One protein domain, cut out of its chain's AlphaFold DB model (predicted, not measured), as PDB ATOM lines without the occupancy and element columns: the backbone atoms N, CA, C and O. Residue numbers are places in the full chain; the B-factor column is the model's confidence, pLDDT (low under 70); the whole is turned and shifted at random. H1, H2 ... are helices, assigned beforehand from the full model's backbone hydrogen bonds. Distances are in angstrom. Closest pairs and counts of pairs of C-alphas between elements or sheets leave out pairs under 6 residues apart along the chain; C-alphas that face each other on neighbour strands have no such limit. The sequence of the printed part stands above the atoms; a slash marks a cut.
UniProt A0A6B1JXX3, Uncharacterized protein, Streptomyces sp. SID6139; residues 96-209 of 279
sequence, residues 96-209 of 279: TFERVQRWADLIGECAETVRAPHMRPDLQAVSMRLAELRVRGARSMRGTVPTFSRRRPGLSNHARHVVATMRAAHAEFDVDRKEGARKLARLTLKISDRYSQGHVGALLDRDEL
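Overview. This is residues 96 to 209 of the 279 residues of an uncharacterized protein of Streptomyces sp. SID6139 (UniProt A0A6B1JXX3). This is an up-and-down bundle of four helices, each running against the one before it, set in a ring H1, H2, H3, H4 with short H2 at one corner. Long loops join H1 to H2 and H2 to H3, while the tail, residues 197 to 209, folds back beside H4 and H3. The printed part has 114 residues, is all helix with no named strand, and is compact, with a radius of gyration of the C-alphas of 14.7 A. Its outline is elongated, 49 by 29 by 21 A.

Along the chain. Find C-alpha 96 at (133.176, 143.514, 152.376); from there H1 runs 29.5 A to residue 115. H2 spans residues 128 to 138. Look next at C-alpha 152 at (116.580, 152.553, 142.430), where H3, the longest helix, starts its 35.1 A to residue 175. H4, residues 177 to 196, runs 27.7 A to C-alpha 196 at (123.367, 138.266, 153.938).

Arrangement. H1 touches H2 with residues 99 to 106 alone, closest at the C-alphas of Trp 103 and Ala 131, 7.0 A; this hairpin's tilt of 36 degrees is only just steep. H2 and H3 form a hairpin at a shallow tilt of 16 degrees; their closest C-alphas, Arg 136 and Ala 159, are 5.6 A apart. In the hairpin of H3 and H4, residues 166 to 174 touch residues 179 to 187, closest at C-alphas 173 and 180, 3.8 A. H4 touches H1, opposite ways at 24 degrees, a shallow tilt, with C-alphas 110 and 181 closest at 5.0 A. H2 and H4 are near each other; H1 and H3 are apart. Every O i to N i+4 pair is within hydrogen-bond range in H2 and H4, against 15 of 16 in H1 and 19 of 20 in H3.

Size, cuts and confidence. The C-alphas farthest apart, His 118 and Phe 148, are 49.8 A apart. The printed part has no cut. The links H1 to H2 and H2 to H3 are long; H3 to H4 is tight. Look for pLDDT under 70 at residues 96 to 97, 123 to 124 and 142 to 144.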
ATOM      1  N   THR A  96     134.131 144.633 152.234       62.53
ATOM      2  CA  THR A  96     133.176 143.514 152.376       62.53
ATOM      3  C   THR A  96     133.191 142.956 153.797       62.53
ATOM      4  O   THR A  96     132.128 142.860 154.406       62.53
ATOM      5  N   PHE A  97     134.374 142.711 154.370       66.19
ATOM      6  CA  PHE A  97     134.507 142.252 155.759       66.19
ATOM      7  C   PHE A  97     134.238 143.360 156.783       66.19
ATOM      8  O   PHE A  97     133.540 143.123 157.767       66.19
ATOM      9  N   GLU A  98     134.683 144.594 156.516       75.94
ATOM     10  CA  GLU A  98     134.466 145.720 157.437       75.94
ATOM     11  C   GLU A  98     132.970 145.997 157.668       75.94
ATOM     12  O   GLU A  98     132.566 146.459 158.730       75.94
ATOM     13  N   ARG A  99     132.115 145.702 156.680       73.56
ATOM     14  CA  ARG A  99     130.668 145.904 156.810       73.56
ATOM     15  C   ARG A  99     130.034 144.977 157.829       73.56
ATOM     16  O   ARG A  99     129.294 145.462 158.674       73.56
ATOM     17  N   VAL A 100     130.316 143.681 157.741       80.75
ATOM     18  CA  VAL A 100     129.770 142.688 158.676       80.75
ATOM     19  C   VAL A 100     130.297 142.954 160.082       80.75
ATOM     20  O   VAL A 100     129.524 142.921 161.034       80.75
ATOM     21  N   GLN A 101     131.574 143.328 160.195       86.50
ATOM     22  CA  GLN A 101     132.183 143.649 161.480       86.50
ATOM     23  C   GLN A 101     131.481 144.817 162.180       86.50
ATOM     24  O   GLN A 101     131.153 144.698 163.347       86.50
ATOM     25  N   ARG A 102     131.116 145.889 161.462       88.00
ATOM     26  CA  ARG A 102     130.382 147.018 162.067       88.00
ATOM     27  C   ARG A 102     128.997 146.650 162.592       88.00
ATOM     28  O   ARG A 102     128.555 147.222 163.582       88.00
ATOM     29  N   TRP A 103     128.303 145.731 161.921       90.19
ATOM     30  CA  TRP A 103     127.027 145.212 162.415       90.19
ATOM     31  C   TRP A 103     127.233 144.384 163.686       90.19
ATOM     32  O   TRP A 103     126.467 144.529 164.634       90.19
ATOM     33  N   ALA A 104     128.286 143.564 163.721       91.81
ATOM     34  CA  ALA A 104     128.651 142.782 164.896       91.81
ATOM     35  C   ALA A 104     129.073 143.673 166.076       91.81
ATOM     36  O   ALA A 104     128.605 143.440 167.186       91.81
ATOM     37  N   ASP A 105     129.871 144.718 165.829       91.81
ATOM     38  CA  ASP A 105     130.284 145.706 166.833       91.81
ATOM     39  C   ASP A 105     129.050 146.380 167.452       91.81
ATOM     40  O   ASP A 105     128.908 146.408 168.668       91.81
ATOM     41  N   LEU A 106     128.097 146.828 166.622       92.75
ATOM     42  CA  LEU A 106     126.859 147.459 167.091       92.75
ATOM     43  C   LEU A 106     125.994 146.505 167.935       92.75
ATOM     44  O   LEU A 106     125.431 146.914 168.950       92.75
ATOM     45  N   ILE A 107     125.883 145.233 167.534       93.88
ATOM     46  CA  ILE A 107     125.171 144.207 168.316       93.88
ATOM     47  C   ILE A 107     125.901 143.940 169.639       93.88
ATOM     48  O   ILE A 107     125.245 143.790 170.669       93.88
ATOM     49  N   GLY A 108     127.236 143.905 169.617       93.25
ATOM     50  CA  GLY A 108     128.085 143.755 170.798       93.25
ATOM     51  C   GLY A 108     127.890 144.896 171.792       93.25
ATOM     52  O   GLY A 108     127.569 144.634 172.947       93.25
ATOM     53  N   GLU A 109     127.963 146.144 171.324       92.62
ATOM     54  CA  GLU A 109     127.708 147.348 172.127       92.62
ATOM     55  C   GLU A 109     126.304 147.310 172.753       92.62
ATOM     56  O   GLU A 109     126.151 147.501 173.959       92.62
ATOM     57  N   CYS A 110     125.272 146.957 171.975       93.00
ATOM     58  CA  CYS A 110     123.914 146.813 172.510       93.00
ATOM     59  C   CYS A 110     123.820 145.695 173.564       93.00
ATOM     60  O   CYS A 110     123.138 145.847 174.579       93.00
ATOM     61  N   ALA A 111     124.492 144.561 173.343       94.00
ATOM     62  CA  ALA A 111     124.512 143.450 174.291       94.00
ATOM     63  C   ALA A 111     125.229 143.824 175.599       94.00
ATOM     64  O   ALA A 111     124.777 143.430 176.677       94.00
ATOM     65  N   GLU A 112     126.309 144.601 175.523       92.75
ATOM     66  CA  GLU A 112     127.017 145.138 176.687       92.75
ATOM     67  C   GLU A 112     126.137 146.104 177.488       92.75
ATOM     68  O   GLU A 112     126.034 145.949 178.707       92.75
ATOM     69  N   THR A 113     125.412 147.013 176.826       91.88
ATOM     70  CA  THR A 113     124.459 147.910 177.503       91.88
ATOM     71  C   THR A 113     123.349 147.134 178.222       91.88
ATOM     72  O   THR A 113     122.984 147.475 179.347       91.88
ATOM     73  N   VAL A 114     122.835 146.051 177.626       93.62
ATOM     74  CA  VAL A 114     121.808 145.205 178.267       93.62
ATOM     75  C   VAL A 114     122.369 144.425 179.463       93.62
ATOM     76  O   VAL A 114     121.649 144.227 180.445       93.62
ATOM     77  N   ARG A 115     123.630 143.973 179.397       93.81
ATOM     78  CA  ARG A 115     124.302 143.235 180.484       93.81
ATOM     79  C   ARG A 115     124.683 144.132 181.660       93.81
ATOM     80  O   ARG A 115     124.622 143.676 182.798       93.81
ATOM     81  N   ALA A 116     125.069 145.378 181.397       93.31
ATOM     82  CA  ALA A 116     125.568 146.312 182.403       93.31
ATOM     83  C   ALA A 116     124.788 147.644 182.389       93.31
ATOM     84  O   ALA A 116     125.361 148.689 182.070       93.31
ATOM     85  N   PRO A 117     123.498 147.650 182.783       84.25
ATOM     86  CA  PRO A 117     122.644 148.840 182.691       84.25
ATOM     87  C   PRO A 117     123.100 150.007 183.586       84.25
ATOM     88  O   PRO A 117     122.694 151.145 183.366       84.25
ATOM     89  N   HIS A 118     123.943 149.742 184.589       86.62
ATOM     90  CA  HIS A 118     124.429 150.738 185.554       86.62
ATOM     91  C   HIS A 118     125.742 151.435 185.146       86.62
ATOM     92  O   HIS A 118     126.251 152.258 185.909       86.62
ATOM     93  N   MET A 119     126.326 151.124 183.979       83.56
ATOM     94  CA  MET A 119     127.541 151.810 183.514       83.56
ATOM     95  C   MET A 119     127.281 153.289 183.187       83.56
ATOM     96  O   MET A 119     126.190 153.680 182.762       83.56
ATOM     97  N   ARG A 120     128.307 154.127 183.409       74.62
ATOM     98  CA  ARG A 120     128.214 155.583 183.231       74.62
ATOM     99  C   ARG A 120     127.775 155.949 181.799       74.62
ATOM    100  O   ARG A 120     128.334 155.395 180.853       74.62
ATOM    101  N   PRO A 121     126.842 156.913 181.640       70.12
ATOM    102  CA  PRO A 121     126.309 157.355 180.344       70.12
ATOM    103  C   PRO A 121     127.385 157.728 179.321       70.12
ATOM    104  O   PRO A 121     127.260 157.420 178.140       70.12
ATOM    105  N   ASP A 122     128.451 158.367 179.793       72.31
ATOM    106  CA  ASP A 122     129.412 159.078 178.946       72.31
ATOM    107  C   ASP A 122     130.333 158.139 178.151       72.31
ATOM    108  O   ASP A 122     130.979 158.558 177.194       72.31
ATOM    109  N   LEU A 123     130.396 156.861 178.540       60.81
ATOM    110  CA  LEU A 123     131.268 155.854 177.928       60.81
ATOM    111  C   LEU A 123     130.567 155.013 176.849       60.81
ATOM    112  O   LEU A 123     131.253 154.355 176.075       60.81
ATOM    113  N   GLN A 124     129.230 155.034 176.768       66.69
ATOM    114  CA  GLN A 124     128.444 154.160 175.880       66.69
ATOM    115  C   GLN A 124     127.674 154.940 174.804       66.69
ATOM    116  O   GLN A 124     126.505 154.669 174.533       66.69
ATOM    117  N   ALA A 125     128.322 155.916 174.167       74.31
ATOM    118  CA  ALA A 125     127.759 156.551 172.978       74.31
ATOM    119  C   ALA A 125     127.818 155.572 171.790       74.31
ATOM    120  O   ALA A 125     128.777 155.571 171.014       74.31
ATOM    121  N   VAL A 126     126.787 154.736 171.657       78.00
ATOM    122  CA  VAL A 126     126.613 153.809 170.533       78.00
ATOM    123  C   VAL A 126     126.542 154.618 169.238       78.00
ATOM    124  O   VAL A 126     125.584 155.345 168.968       78.00
ATOM    125  N   SER A 127     127.584 154.539 168.407       83.00
ATOM    126  CA  SER A 127     127.665 155.376 167.208       83.00
ATOM    127  C   SER A 127     126.793 154.787 166.082       83.00
ATOM    128  O   SER A 127     127.224 153.954 165.279       83.00
ATOM    129  N   MET A 128     125.547 155.257 165.966       90.06
ATOM    130  CA  MET A 128     124.614 154.815 164.913       90.06
ATOM    131  C   MET A 128     125.010 155.301 163.504       90.06
ATOM    132  O   MET A 128     124.678 154.670 162.494       90.06
ATOM    133  N   ARG A 129     125.769 156.403 163.399       88.12
ATOM    134  CA  ARG A 129     126.070 157.080 162.122       88.12
ATOM    135  C   ARG A 129     126.677 156.152 161.067       88.12
ATOM    136  O   ARG A 129     126.355 156.270 159.884       88.12
ATOM    137  N   LEU A 130     127.558 155.239 161.474       86.31
ATOM    138  CA  LEU A 130     128.190 154.302 160.546       86.31
ATOM    139  C   LEU A 130     127.195 153.263 160.025       86.31
ATOM    140  O   LEU A 130     127.170 153.023 158.818       86.31
ATOM    141  N   ALA A 131     126.346 152.703 160.888       89.50
ATOM    142  CA  ALA A 131     125.319 151.744 160.486       89.50
ATOM    143  C   ALA A 131     124.327 152.368 159.488       89.50
ATOM    144  O   ALA A 131     124.053 151.783 158.439       89.50
ATOM    145  N   GLU A 132     123.889 153.612 159.722       92.69
ATOM    146  CA  GLU A 132     123.008 154.332 158.787       92.69
ATOM    147  C   GLU A 132     123.632 154.511 157.400       92.69
ATOM    148  O   GLU A 132     122.977 154.304 156.371       92.69
ATOM    149  N   LEU A 133     124.907 154.913 157.356       88.75
ATOM    150  CA  LEU A 133     125.635 155.072 156.100       88.75
ATOM    151  C   LEU A 133     125.731 153.739 155.352       88.75
ATOM    152  O   LEU A 133     125.596 153.721 154.127       88.75
ATOM    153  N   ARG A 134     125.894 152.619 156.068       89.00
ATOM    154  CA  ARG A 134     125.916 151.284 155.455       89.00
ATOM    155  C   ARG A 134     124.555 150.874 154.908       89.00
ATOM    156  O   ARG A 134     124.513 150.411 153.771       89.00
ATOM    157  N   VAL A 135     123.456 151.117 155.625       91.75
ATOM    158  CA  VAL A 135     122.096 150.879 155.098       91.75
ATOM    159  C   VAL A 135     121.860 151.690 153.821       91.75
ATOM    160  O   VAL A 135     121.401 151.158 152.811       91.75
ATOM    161  N   ARG A 136     122.254 152.970 153.805       90.44
ATOM    162  CA  ARG A 136     122.129 153.828 152.611       90.44
ATOM    163  C   ARG A 136     123.027 153.390 151.454       90.44
ATOM    164  O   ARG A 136     122.655 153.599 150.295       90.44
ATOM    165  N   GLY A 137     124.193 152.826 151.763       86.56
ATOM    166  CA  GLY A 137     125.165 152.302 150.802       86.56
ATOM    167  C   GLY A 137     124.864 150.882 150.313       86.56
ATOM    168  O   GLY A 137     125.392 150.470 149.282       86.56
ATOM    169  N   ALA A 138     123.987 150.135 150.989       84.94
ATOM    170  CA  ALA A 138     123.598 148.780 150.596       84.94
ATOM    171  C   ALA A 138     123.101 148.731 149.140       84.94
ATOM    172  O   ALA A 138     123.521 147.890 148.350       84.94
ATOM    173  N   ARG A 139     122.292 149.721 148.742       82.25
ATOM    174  CA  ARG A 139     121.728 149.851 147.385       82.25
ATOM    175  C   ARG A 139     122.747 150.133 146.278       82.25
ATOM    176  O   ARG A 139     122.390 150.062 145.106       82.25
ATOM    177  N   SER A 140     123.955 150.583 146.620       76.50
ATOM    178  CA  SER A 140     125.015 150.865 145.643       76.50
ATOM    179  C   SER A 140     125.993 149.706 145.489       76.50
ATOM    180  O   SER A 140     126.971 149.838 144.757       76.50
ATOM    181  N   MET A 141     125.746 148.569 146.146       73.25
ATOM    182  CA  MET A 141     126.556 147.379 145.942       73.25
ATOM    183  C   MET A 141     126.422 146.844 144.518       73.25
ATOM    184  O   MET A 141     125.329 146.702 143.969       73.25
ATOM    185  N   ARG A 142     127.569 146.524 143.920       57.22
ATOM    186  CA  ARG A 142     127.653 145.923 142.589       57.22
ATOM    187  C   ARG A 142     126.927 144.573 142.593       57.22
ATOM    188  O   ARG A 142     127.058 143.816 143.546       57.22
ATOM    189  N   GLY A 143     126.167 144.292 141.538       68.19
ATOM    190  CA  GLY A 143     125.434 143.029 141.378       68.19
ATOM    191  C   GLY A 143     123.978 143.041 141.853       68.19
ATOM    192  O   GLY A 143     123.254 142.119 141.513       68.19
ATOM    193  N   THR A 144     123.508 144.082 142.557       69.69
ATOM    194  CA  THR A 144     122.083 144.176 142.938       69.69
ATOM    195  C   THR A 144     121.252 144.954 141.924       69.69
ATOM    196  O   THR A 144     120.326 144.399 141.342       69.69
ATOM    197  N   VAL A 145     121.557 146.238 141.686       78.88
ATOM    198  CA  VAL A 145     120.747 147.094 140.800       78.88
ATOM    199  C   VAL A 145     121.616 148.049 139.963       78.88
ATOM    200  O   VAL A 145     122.414 148.799 140.529       78.88
ATOM    201  N   PRO A 146     121.453 148.085 138.622       80.06
ATOM    202  CA  PRO A 146     122.135 149.049 137.760       80.06
ATOM    203  C   PRO A 146     121.887 150.496 138.192       80.06
ATOM    204  O   PRO A 146     120.790 150.858 138.624       80.06
ATOM    205  N   THR A 147     122.884 151.361 138.007       75.69
ATOM    206  CA  THR A 147     122.840 152.764 138.451       75.69
ATOM    207  C   THR A 147     121.659 153.560 137.886       75.69
ATOM    208  O   THR A 147     121.185 154.472 138.566       75.69
ATOM    209  N   PHE A 148     121.158 153.197 136.704       79.69
ATOM    210  CA  PHE A 148     120.034 153.848 136.017       79.69
ATOM    211  C   PHE A 148     118.721 153.053 136.070       79.69
ATOM    212  O   PHE A 148     117.779 153.355 135.345       79.69
ATOM    213  N   SER A 149     118.628 152.026 136.915       85.50
ATOM    214  CA  SER A 149     117.397 151.246 137.024       85.50
ATOM    215  C   SER A 149     116.256 152.068 137.629       85.50
ATOM    216  O   SER A 149     116.420 152.697 138.679       85.50
ATOM    217  N   ARG A 150     115.055 151.955 137.041       89.56
ATOM    218  CA  ARG A 150     113.800 152.506 137.593       89.56
ATOM    219  C   ARG A 150     113.463 151.977 138.995       89.56
ATOM    220  O   ARG A 150     112.662 152.586 139.687       89.56
ATOM    221  N   ARG A 151     114.084 150.876 139.442       88.25
ATOM    222  CA  ARG A 151     113.901 150.309 140.795       88.25
ATOM    223  C   ARG A 151     114.673 151.070 141.881       88.25
ATOM    224  O   ARG A 151     114.368 150.948 143.066       88.25
ATOM    225  N   ARG A 152     115.673 151.870 141.499       88.88
ATOM    226  CA  ARG A 152     116.580 152.553 142.430       88.88
ATOM    227  C   ARG A 152     115.893 153.576 143.353       88.88
ATOM    228  O   ARG A 152     116.274 153.616 144.523       88.88
ATOM    229  N   PRO A 153     114.902 154.372 142.902       90.19
ATOM    230  CA  PRO A 153     114.132 155.244 143.789       90.19
ATOM    231  C   PRO A 153     113.391 154.465 144.881       90.19
ATOM    232  O   PRO A 153     113.470 154.846 146.043       90.19
ATOM    233  N   GLY A 154     112.777 153.323 144.545       92.25
ATOM    234  CA  GLY A 154     112.115 152.453 145.525       92.25
ATOM    235  C   GLY A 154     113.080 151.948 146.600       92.25
ATOM    236  O   GLY A 154     112.818 152.105 147.788       92.25
ATOM    237  N   LEU A 155     114.259 151.461 146.194       92.75
ATOM    238  CA  LEU A 155     115.318 151.056 147.131       92.75
ATOM    239  C   LEU A 155     115.839 152.218 147.984       92.75
ATOM    240  O   LEU A 155     116.167 152.044 149.154       92.75
ATOM    241  N   SER A 156     115.936 153.413 147.394       91.50
ATOM    242  CA  SER A 156     116.309 154.632 148.116       91.50
ATOM    243  C   SER A 156     115.316 154.946 149.224       91.50
ATOM    244  O   SER A 156     115.732 155.270 150.333       91.50
ATOM    245  N   ASN A 157     114.025 154.883 148.906       92.94
ATOM    246  CA  ASN A 157     112.957 155.176 149.849       92.94
ATOM    247  C   ASN A 157     112.915 154.120 150.951       92.94
ATOM    248  O   ASN A 157     112.943 154.487 152.121       92.94
ATOM    249  N   HIS A 158     113.008 152.832 150.603       94.44
ATOM    250  CA  HIS A 158     113.107 151.751 151.590       94.44
ATOM    251  C   HIS A 158     114.278 151.959 152.558       94.44
ATOM    252  O   HIS A 158     114.094 151.968 153.770       94.44
ATOM    253  N   ALA A 159     115.479 152.239 152.041       93.75
ATOM    254  CA  ALA A 159     116.650 152.500 152.879       93.75
ATOM    255  C   ALA A 159     116.474 153.728 153.794       93.75
ATOM    256  O   ALA A 159     117.008 153.752 154.901       93.75
ATOM    257  N   ARG A 160     115.731 154.753 153.353       93.31
ATOM    258  CA  ARG A 160     115.397 155.912 154.194       93.31
ATOM    259  C   ARG A 160     114.456 155.525 155.335       93.31
ATOM    260  O   ARG A 160     114.735 155.930 156.459       93.31
ATOM    261  N   HIS A 161     113.427 154.719 155.073       95.19
ATOM    262  CA  HIS A 161     112.530 154.208 156.116       95.19
ATOM    263  C   HIS A 161     113.266 153.316 157.120       95.19
ATOM    264  O   HIS A 161     113.089 153.480 158.322       95.19
ATOM    265  N   VAL A 162     114.163 152.438 156.659       96.06
ATOM    266  CA  VAL A 162     114.995 151.614 157.554       96.06
ATOM    267  C   VAL A 162     115.847 152.502 158.467       96.06
ATOM    268  O   VAL A 162     115.856 152.305 159.677       96.06
ATOM    269  N   VAL A 163     116.505 153.535 157.923       94.81
ATOM    270  CA  VAL A 163     117.282 154.487 158.738       94.81
ATOM    271  C   VAL A 163     116.393 155.275 159.704       94.81
ATOM    272  O   VAL A 163     116.791 155.486 160.844       94.81
ATOM    273  N   ALA A 164     115.200 155.700 159.285       94.31
ATOM    274  CA  ALA A 164     114.251 156.372 160.172       94.31
ATOM    275  C   ALA A 164     113.818 155.459 161.333       94.31
ATOM    276  O   ALA A 164     113.797 155.899 162.477       94.31
ATOM    277  N   THR A 165     113.576 154.179 161.048       95.94
ATOM    278  CA  THR A 165     113.232 153.150 162.044       95.94
ATOM    279  C   THR A 165     114.371 152.930 163.033       95.94
ATOM    280  O   THR A 165     114.152 152.925 164.241       95.94
ATOM    281  N   MET A 166     115.606 152.819 162.533       95.75
ATOM    282  CA  MET A 166     116.797 152.725 163.379       95.75
ATOM    283  C   MET A 166     116.926 153.956 164.283       95.75
ATOM    284  O   MET A 166     117.093 153.808 165.488       95.75
ATOM    285  N   ARG A 167     116.762 155.169 163.741       94.19
ATOM    286  CA  ARG A 167     116.796 156.408 164.533       94.19
ATOM    287  C   ARG A 167     115.700 156.475 165.585       94.19
ATOM    288  O   ARG A 167     115.965 156.964 166.673       94.19
ATOM    289  N   ALA A 168     114.498 155.994 165.279       94.50
ATOM    290  CA  ALA A 168     113.416 155.918 166.253       94.50
ATOM    291  C   ALA A 168     113.775 154.961 167.403       94.50
ATOM    292  O   ALA A 168     113.629 155.329 168.562       94.50
ATOM    293  N   ALA A 169     114.332 153.783 167.095       95.06
ATOM    294  CA  ALA A 169     114.823 152.851 168.113       95.06
ATOM    295  C   ALA A 169     115.997 153.426 168.931       95.06
ATOM    296  O   ALA A 169     116.100 153.175 170.125       95.06
ATOM    297  N   HIS A 170     116.866 154.228 168.309       94.25
ATOM    298  CA  HIS A 170     117.937 154.938 169.010       94.25
ATOM    299  C   HIS A 170     117.414 156.089 169.881       94.25
ATOM    300  O   HIS A 170     117.936 156.323 170.959       94.25
ATOM    301  N   ALA A 171     116.372 156.802 169.459       93.25
ATOM    302  CA  ALA A 171     115.737 157.811 170.306       93.25
ATOM    303  C   ALA A 171     115.054 157.166 171.526       93.25
ATOM    304  O   ALA A 171     115.067 157.725 172.615       93.25
ATOM    305  N   GLU A 172     114.496 155.964 171.364       93.81
ATOM    306  CA  GLU A 172     113.960 155.171 172.477       93.81
ATOM    307  C   GLU A 172     115.064 154.694 173.431       93.81
ATOM    308  O   GLU A 172     114.838 154.654 174.635       93.81
ATOM    309  N   PHE A 173     116.275 154.429 172.924       91.56
ATOM    310  CA  PHE A 173     117.458 154.146 173.748       91.56
ATOM    311  C   PHE A 173     117.830 155.313 174.674       91.56
ATOM    312  O   PHE A 173     118.287 155.073 175.791       91.56
ATOM    313  N   ASP A 174     117.593 156.562 174.261       91.19
ATOM    314  CA  ASP A 174     117.821 157.732 175.121       91.19
ATOM    315  C   ASP A 174     116.807 157.812 176.284       91.19
ATOM    316  O   ASP A 174     117.112 158.404 177.321       91.19
ATOM    317  N   VAL A 175     115.624 157.197 176.136       94.31
ATOM    318  CA  VAL A 175     114.553 157.164 177.152       94.31
ATOM    319  C   VAL A 175     114.672 155.931 178.056       94.31
ATOM    320  O   VAL A 175     114.773 156.067 179.274       94.31
ATOM    321  N   ASP A 176     114.689 154.733 177.467       94.81
ATOM    322  CA  ASP A 176     114.933 153.454 178.138       94.81
ATOM    323  C   ASP A 176     116.061 152.720 177.412       94.81
ATOM    324  O   ASP A 176     115.872 152.070 176.380       94.81
ATOM    325  N   ARG A 177     117.264 152.787 177.988       91.62
ATOM    326  CA  ARG A 177     118.456 152.167 177.397       91.62
ATOM    327  C   ARG A 177     118.314 150.671 177.207       91.62
ATOM    328  O   ARG A 177     118.815 150.138 176.222       91.62
ATOM    329  N   LYS A 178     117.692 149.969 178.154       93.81
ATOM    330  CA  LYS A 178     117.649 148.506 178.120       93.81
ATOM    331  C   LYS A 178     116.728 148.046 177.002       93.81
ATOM    332  O   LYS A 178     117.107 147.162 176.229       93.81
ATOM    333  N   GLU A 179     115.549 148.647 176.909       95.12
ATOM    334  CA  GLU A 179     114.580 148.279 175.882       95.12
ATOM    335  C   GLU A 179     114.983 148.815 174.503       95.12
ATOM    336  O   GLU A 179     114.987 148.061 173.526       95.12
ATOM    337  N   GLY A 180     115.480 150.053 174.432       94.06
ATOM    338  CA  GLY A 180     116.043 150.621 173.209       94.06
ATOM    339  C   GLY A 180     117.227 149.814 172.668       94.06
ATOM    340  O   GLY A 180     117.279 149.539 171.468       94.06
ATOM    341  N   ALA A 181     118.134 149.333 173.530       94.50
ATOM    342  CA  ALA A 181     119.271 148.499 173.116       94.50
ATOM    343  C   ALA A 181     118.812 147.154 172.548       94.50
ATOM    344  O   ALA A 181     119.320 146.705 171.521       94.50
ATOM    345  N   ARG A 182     117.821 146.512 173.180       95.88
ATOM    346  CA  ARG A 182     117.233 145.259 172.682       95.88
ATOM    347  C   ARG A 182     116.562 145.454 171.333       95.88
ATOM    348  O   ARG A 182     116.791 144.664 170.416       95.88
ATOM    349  N   LYS A 183     115.758 146.510 171.202       96.44
ATOM    350  CA  LYS A 183     115.068 146.851 169.959       96.44
ATOM    351  C   LYS A 183     116.065 147.147 168.843       96.44
ATOM    352  O   LYS A 183     115.937 146.599 167.747       96.44
ATOM    353  N   LEU A 184     117.097 147.939 169.133       95.88
ATOM    354  CA  LEU A 184     118.150 148.263 168.180       95.88
ATOM    355  C   LEU A 184     118.949 147.018 167.774       95.88
ATOM    356  O   LEU A 184     119.125 146.792 166.577       95.88
ATOM    357  N   ALA A 185     119.363 146.172 168.721       95.75
ATOM    358  CA  ALA A 185     120.061 144.917 168.433       95.75
ATOM    359  C   ALA A 185     119.218 143.981 167.556       95.75
ATOM    360  O   ALA A 185     119.720 143.439 166.571       95.75
ATOM    361  N   ARG A 186     117.920 143.840 167.861       96.88
ATOM    362  CA  ARG A 186     116.980 143.022 167.080       96.88
ATOM    363  C   ARG A 186     116.842 143.526 165.644       96.88
ATOM    364  O   ARG A 186     116.946 142.729 164.715       96.88
ATOM    365  N   LEU A 187     116.646 144.834 165.452       96.81
ATOM    366  CA  LEU A 187     116.573 145.444 164.117       96.81
ATOM    367  C   LEU A 187     117.876 145.236 163.341       96.81
ATOM    368  O   LEU A 187     117.863 144.841 162.179       96.81
ATOM    369  N   THR A 188     119.002 145.464 164.005       95.62
ATOM    370  CA  THR A 188     120.351 145.338 163.447       95.62
ATOM    371  C   THR A 188     120.641 143.905 162.992       95.62
ATOM    372  O   THR A 188     121.144 143.704 161.886       95.62
ATOM    373  N   LEU A 189     120.255 142.912 163.799       95.88
ATOM    374  CA  LEU A 189     120.360 141.490 163.469       95.88
ATOM    375  C   LEU A 189     119.452 141.102 162.293       95.88
ATOM    376  O   LEU A 189     119.886 140.398 161.386       95.88
ATOM    377  N   LYS A 190     118.207 141.592 162.264       96.56
ATOM    378  CA  LYS A 190     117.277 141.328 161.154       96.56
ATOM    379  C   LYS A 190     117.786 141.922 159.839       96.56
ATOM    380  O   LYS A 190     117.759 141.257 158.805       96.56
ATOM    381  N   ILE A 191     118.301 143.153 159.880       94.94
ATOM    382  CA  ILE A 191     118.894 143.818 158.715       94.94
ATOM    383  C   ILE A 191     120.117 143.040 158.224       94.94
ATOM    384  O   ILE A 191     120.244 142.837 157.017       94.94
ATOM    385  N   SER A 192     121.011 142.607 159.119       93.44
ATOM    386  CA  SER A 192     122.222 141.874 158.730       93.44
ATOM    387  C   SER A 192     121.903 140.496 158.137       93.44
ATOM    388  O   SER A 192     122.503 140.134 157.122       93.44
ATOM    389  N   ASP A 193     120.909 139.788 158.677       94.62
ATOM    390  CA  ASP A 193     120.414 138.517 158.139       94.62
ATOM    391  C   ASP A 193     119.825 138.688 156.728       94.62
ATOM    392  O   ASP A 193     120.337 138.111 155.764       94.62
ATOM    393  N   ARG A 194     118.841 139.585 156.554       94.06
ATOM    394  CA  ARG A 194     118.248 139.890 155.234       94.06
ATOM    395  C   ARG A 194     119.290 140.357 154.224       94.06
ATOM    396  O   ARG A 194     119.209 140.048 153.034       94.06
ATOM    397  N   TYR A 195     120.277 141.112 154.689       90.00
ATOM    398  CA  TYR A 195     121.373 141.571 153.855       90.00
ATOM    399  C   TYR A 195     122.271 140.419 153.394       90.00
ATOM    400  O   TYR A 195     122.637 140.381 152.220       90.00
ATOM    401  N   SER A 196     122.590 139.467 154.279       89.50
ATOM    402  CA  SER A 196     123.367 138.266 153.938       89.50
ATOM    403  C   SER A 196     122.661 137.383 152.899       89.50
ATOM    404  O   SER A 196     123.314 136.796 152.041       89.50
ATOM    405  N   GLN A 197     121.325 137.397 152.904       92.00
ATOM    406  CA  GLN A 197     120.461 136.729 151.924       92.00
ATOM    407  C   GLN A 197     120.311 137.517 150.604       92.00
ATOM    408  O   GLN A 197     119.667 137.054 149.666       92.00
ATOM    409  N   GLY A 198     120.878 138.726 150.504       90.06
ATOM    410  CA  GLY A 198     120.797 139.569 149.307       90.06
ATOM    411  C   GLY A 198     119.507 140.393 149.169       90.06
ATOM    412  O   GLY A 198     119.288 141.024 148.132       90.06
ATOM    413  N   HIS A 199     118.664 140.471 150.206       92.25
ATOM    414  CA  HIS A 199     117.394 141.213 150.196       92.25
ATOM    415  C   HIS A 199     117.563 142.727 150.425       92.25
ATOM    416  O   HIS A 199     116.955 143.332 151.307       92.25
ATOM    417  N   VAL A 200     118.352 143.394 149.578       88.88
ATOM    418  CA  VAL A 200     118.687 144.827 149.729       88.88
ATOM    419  C   VAL A 200     117.470 145.765 149.610       88.88
ATOM    420  O   VAL A 200     117.493 146.881 150.127       88.88
ATOM    421  N   GLY A 201     116.390 145.321 148.959       91.62
ATOM    422  CA  GLY A 201     115.128 146.067 148.855       91.62
ATOM    423  C   GLY A 201     114.070 145.743 149.900       91.62
ATOM    424  O   GLY A 201     113.000 146.338 149.851       91.62
ATOM    425  N   ALA A 202     114.358 144.810 150.806       94.50
ATOM    426  CA  ALA A 202     113.431 144.318 151.818       94.50
ATOM    427  C   ALA A 202     114.197 143.991 153.112       94.50
ATOM    428  O   ALA A 202     114.103 142.898 153.658       94.50
ATOM    429  N   LEU A 203     115.017 144.944 153.573       94.88
ATOM    430  CA  LEU A 203     115.820 144.783 154.796       94.88
ATOM    431  C   LEU A 203     114.966 144.665 156.068       94.88
ATOM    432  O   LEU A 203     115.405 144.067 157.042       94.88
ATOM    433  N   LEU A 204     113.771 145.253 156.051       96.69
ATOM    434  CA  LEU A 204     112.761 145.188 157.101       96.69
ATOM    435  C   LEU A 204     111.401 145.018 156.427       96.69
ATOM    436  O   LEU A 204     111.228 145.436 155.273       96.69
ATOM    437  N   ASP A 205     110.467 144.412 157.149       96.75
ATOM    438  CA  ASP A 205     109.093 144.235 156.688       96.75
ATOM    439  C   ASP A 205     108.328 145.566 156.816       96.75
ATOM    440  O   ASP A 205     108.724 146.452 157.573       96.75
ATOM    441  N   ARG A 206     107.281 145.767 156.004       95.06
ATOM    442  CA  ARG A 206     106.621 147.085 155.863       95.06
ATOM    443  C   ARG A 206     105.947 147.572 157.145       95.06
ATOM    444  O   ARG A 206     105.876 148.773 157.359       95.06
ATOM    445  N   ASP A 207     105.453 146.643 157.944       96.50
ATOM    446  CA  ASP A 207     104.835 146.835 159.255       96.50
ATOM    447  C   ASP A 207     105.832 147.293 160.327       96.50
ATOM    448  O   ASP A 207     105.449 147.962 161.282       96.50
ATOM    449  N   GLU A 208     107.121 146.999 160.148       96.12
ATOM    450  CA  GLU A 208     108.184 147.441 161.053       96.12
ATOM    451  C   GLU A 208     108.807 148.783 160.643       96.12
ATOM    452  O   GLU A 208     109.640 149.324 161.373       96.12
ATOM    453  N   LEU A 209     108.448 149.328 159.476       96.44
ATOM    454  CA  LEU A 209     108.998 150.591 158.994       96.44
ATOM    455  C   LEU A 209     108.333 151.778 159.692       96.44
ATOM    456  O   LEU A 209     107.127 151.986 159.598       96.44
TER     457      LEU A 209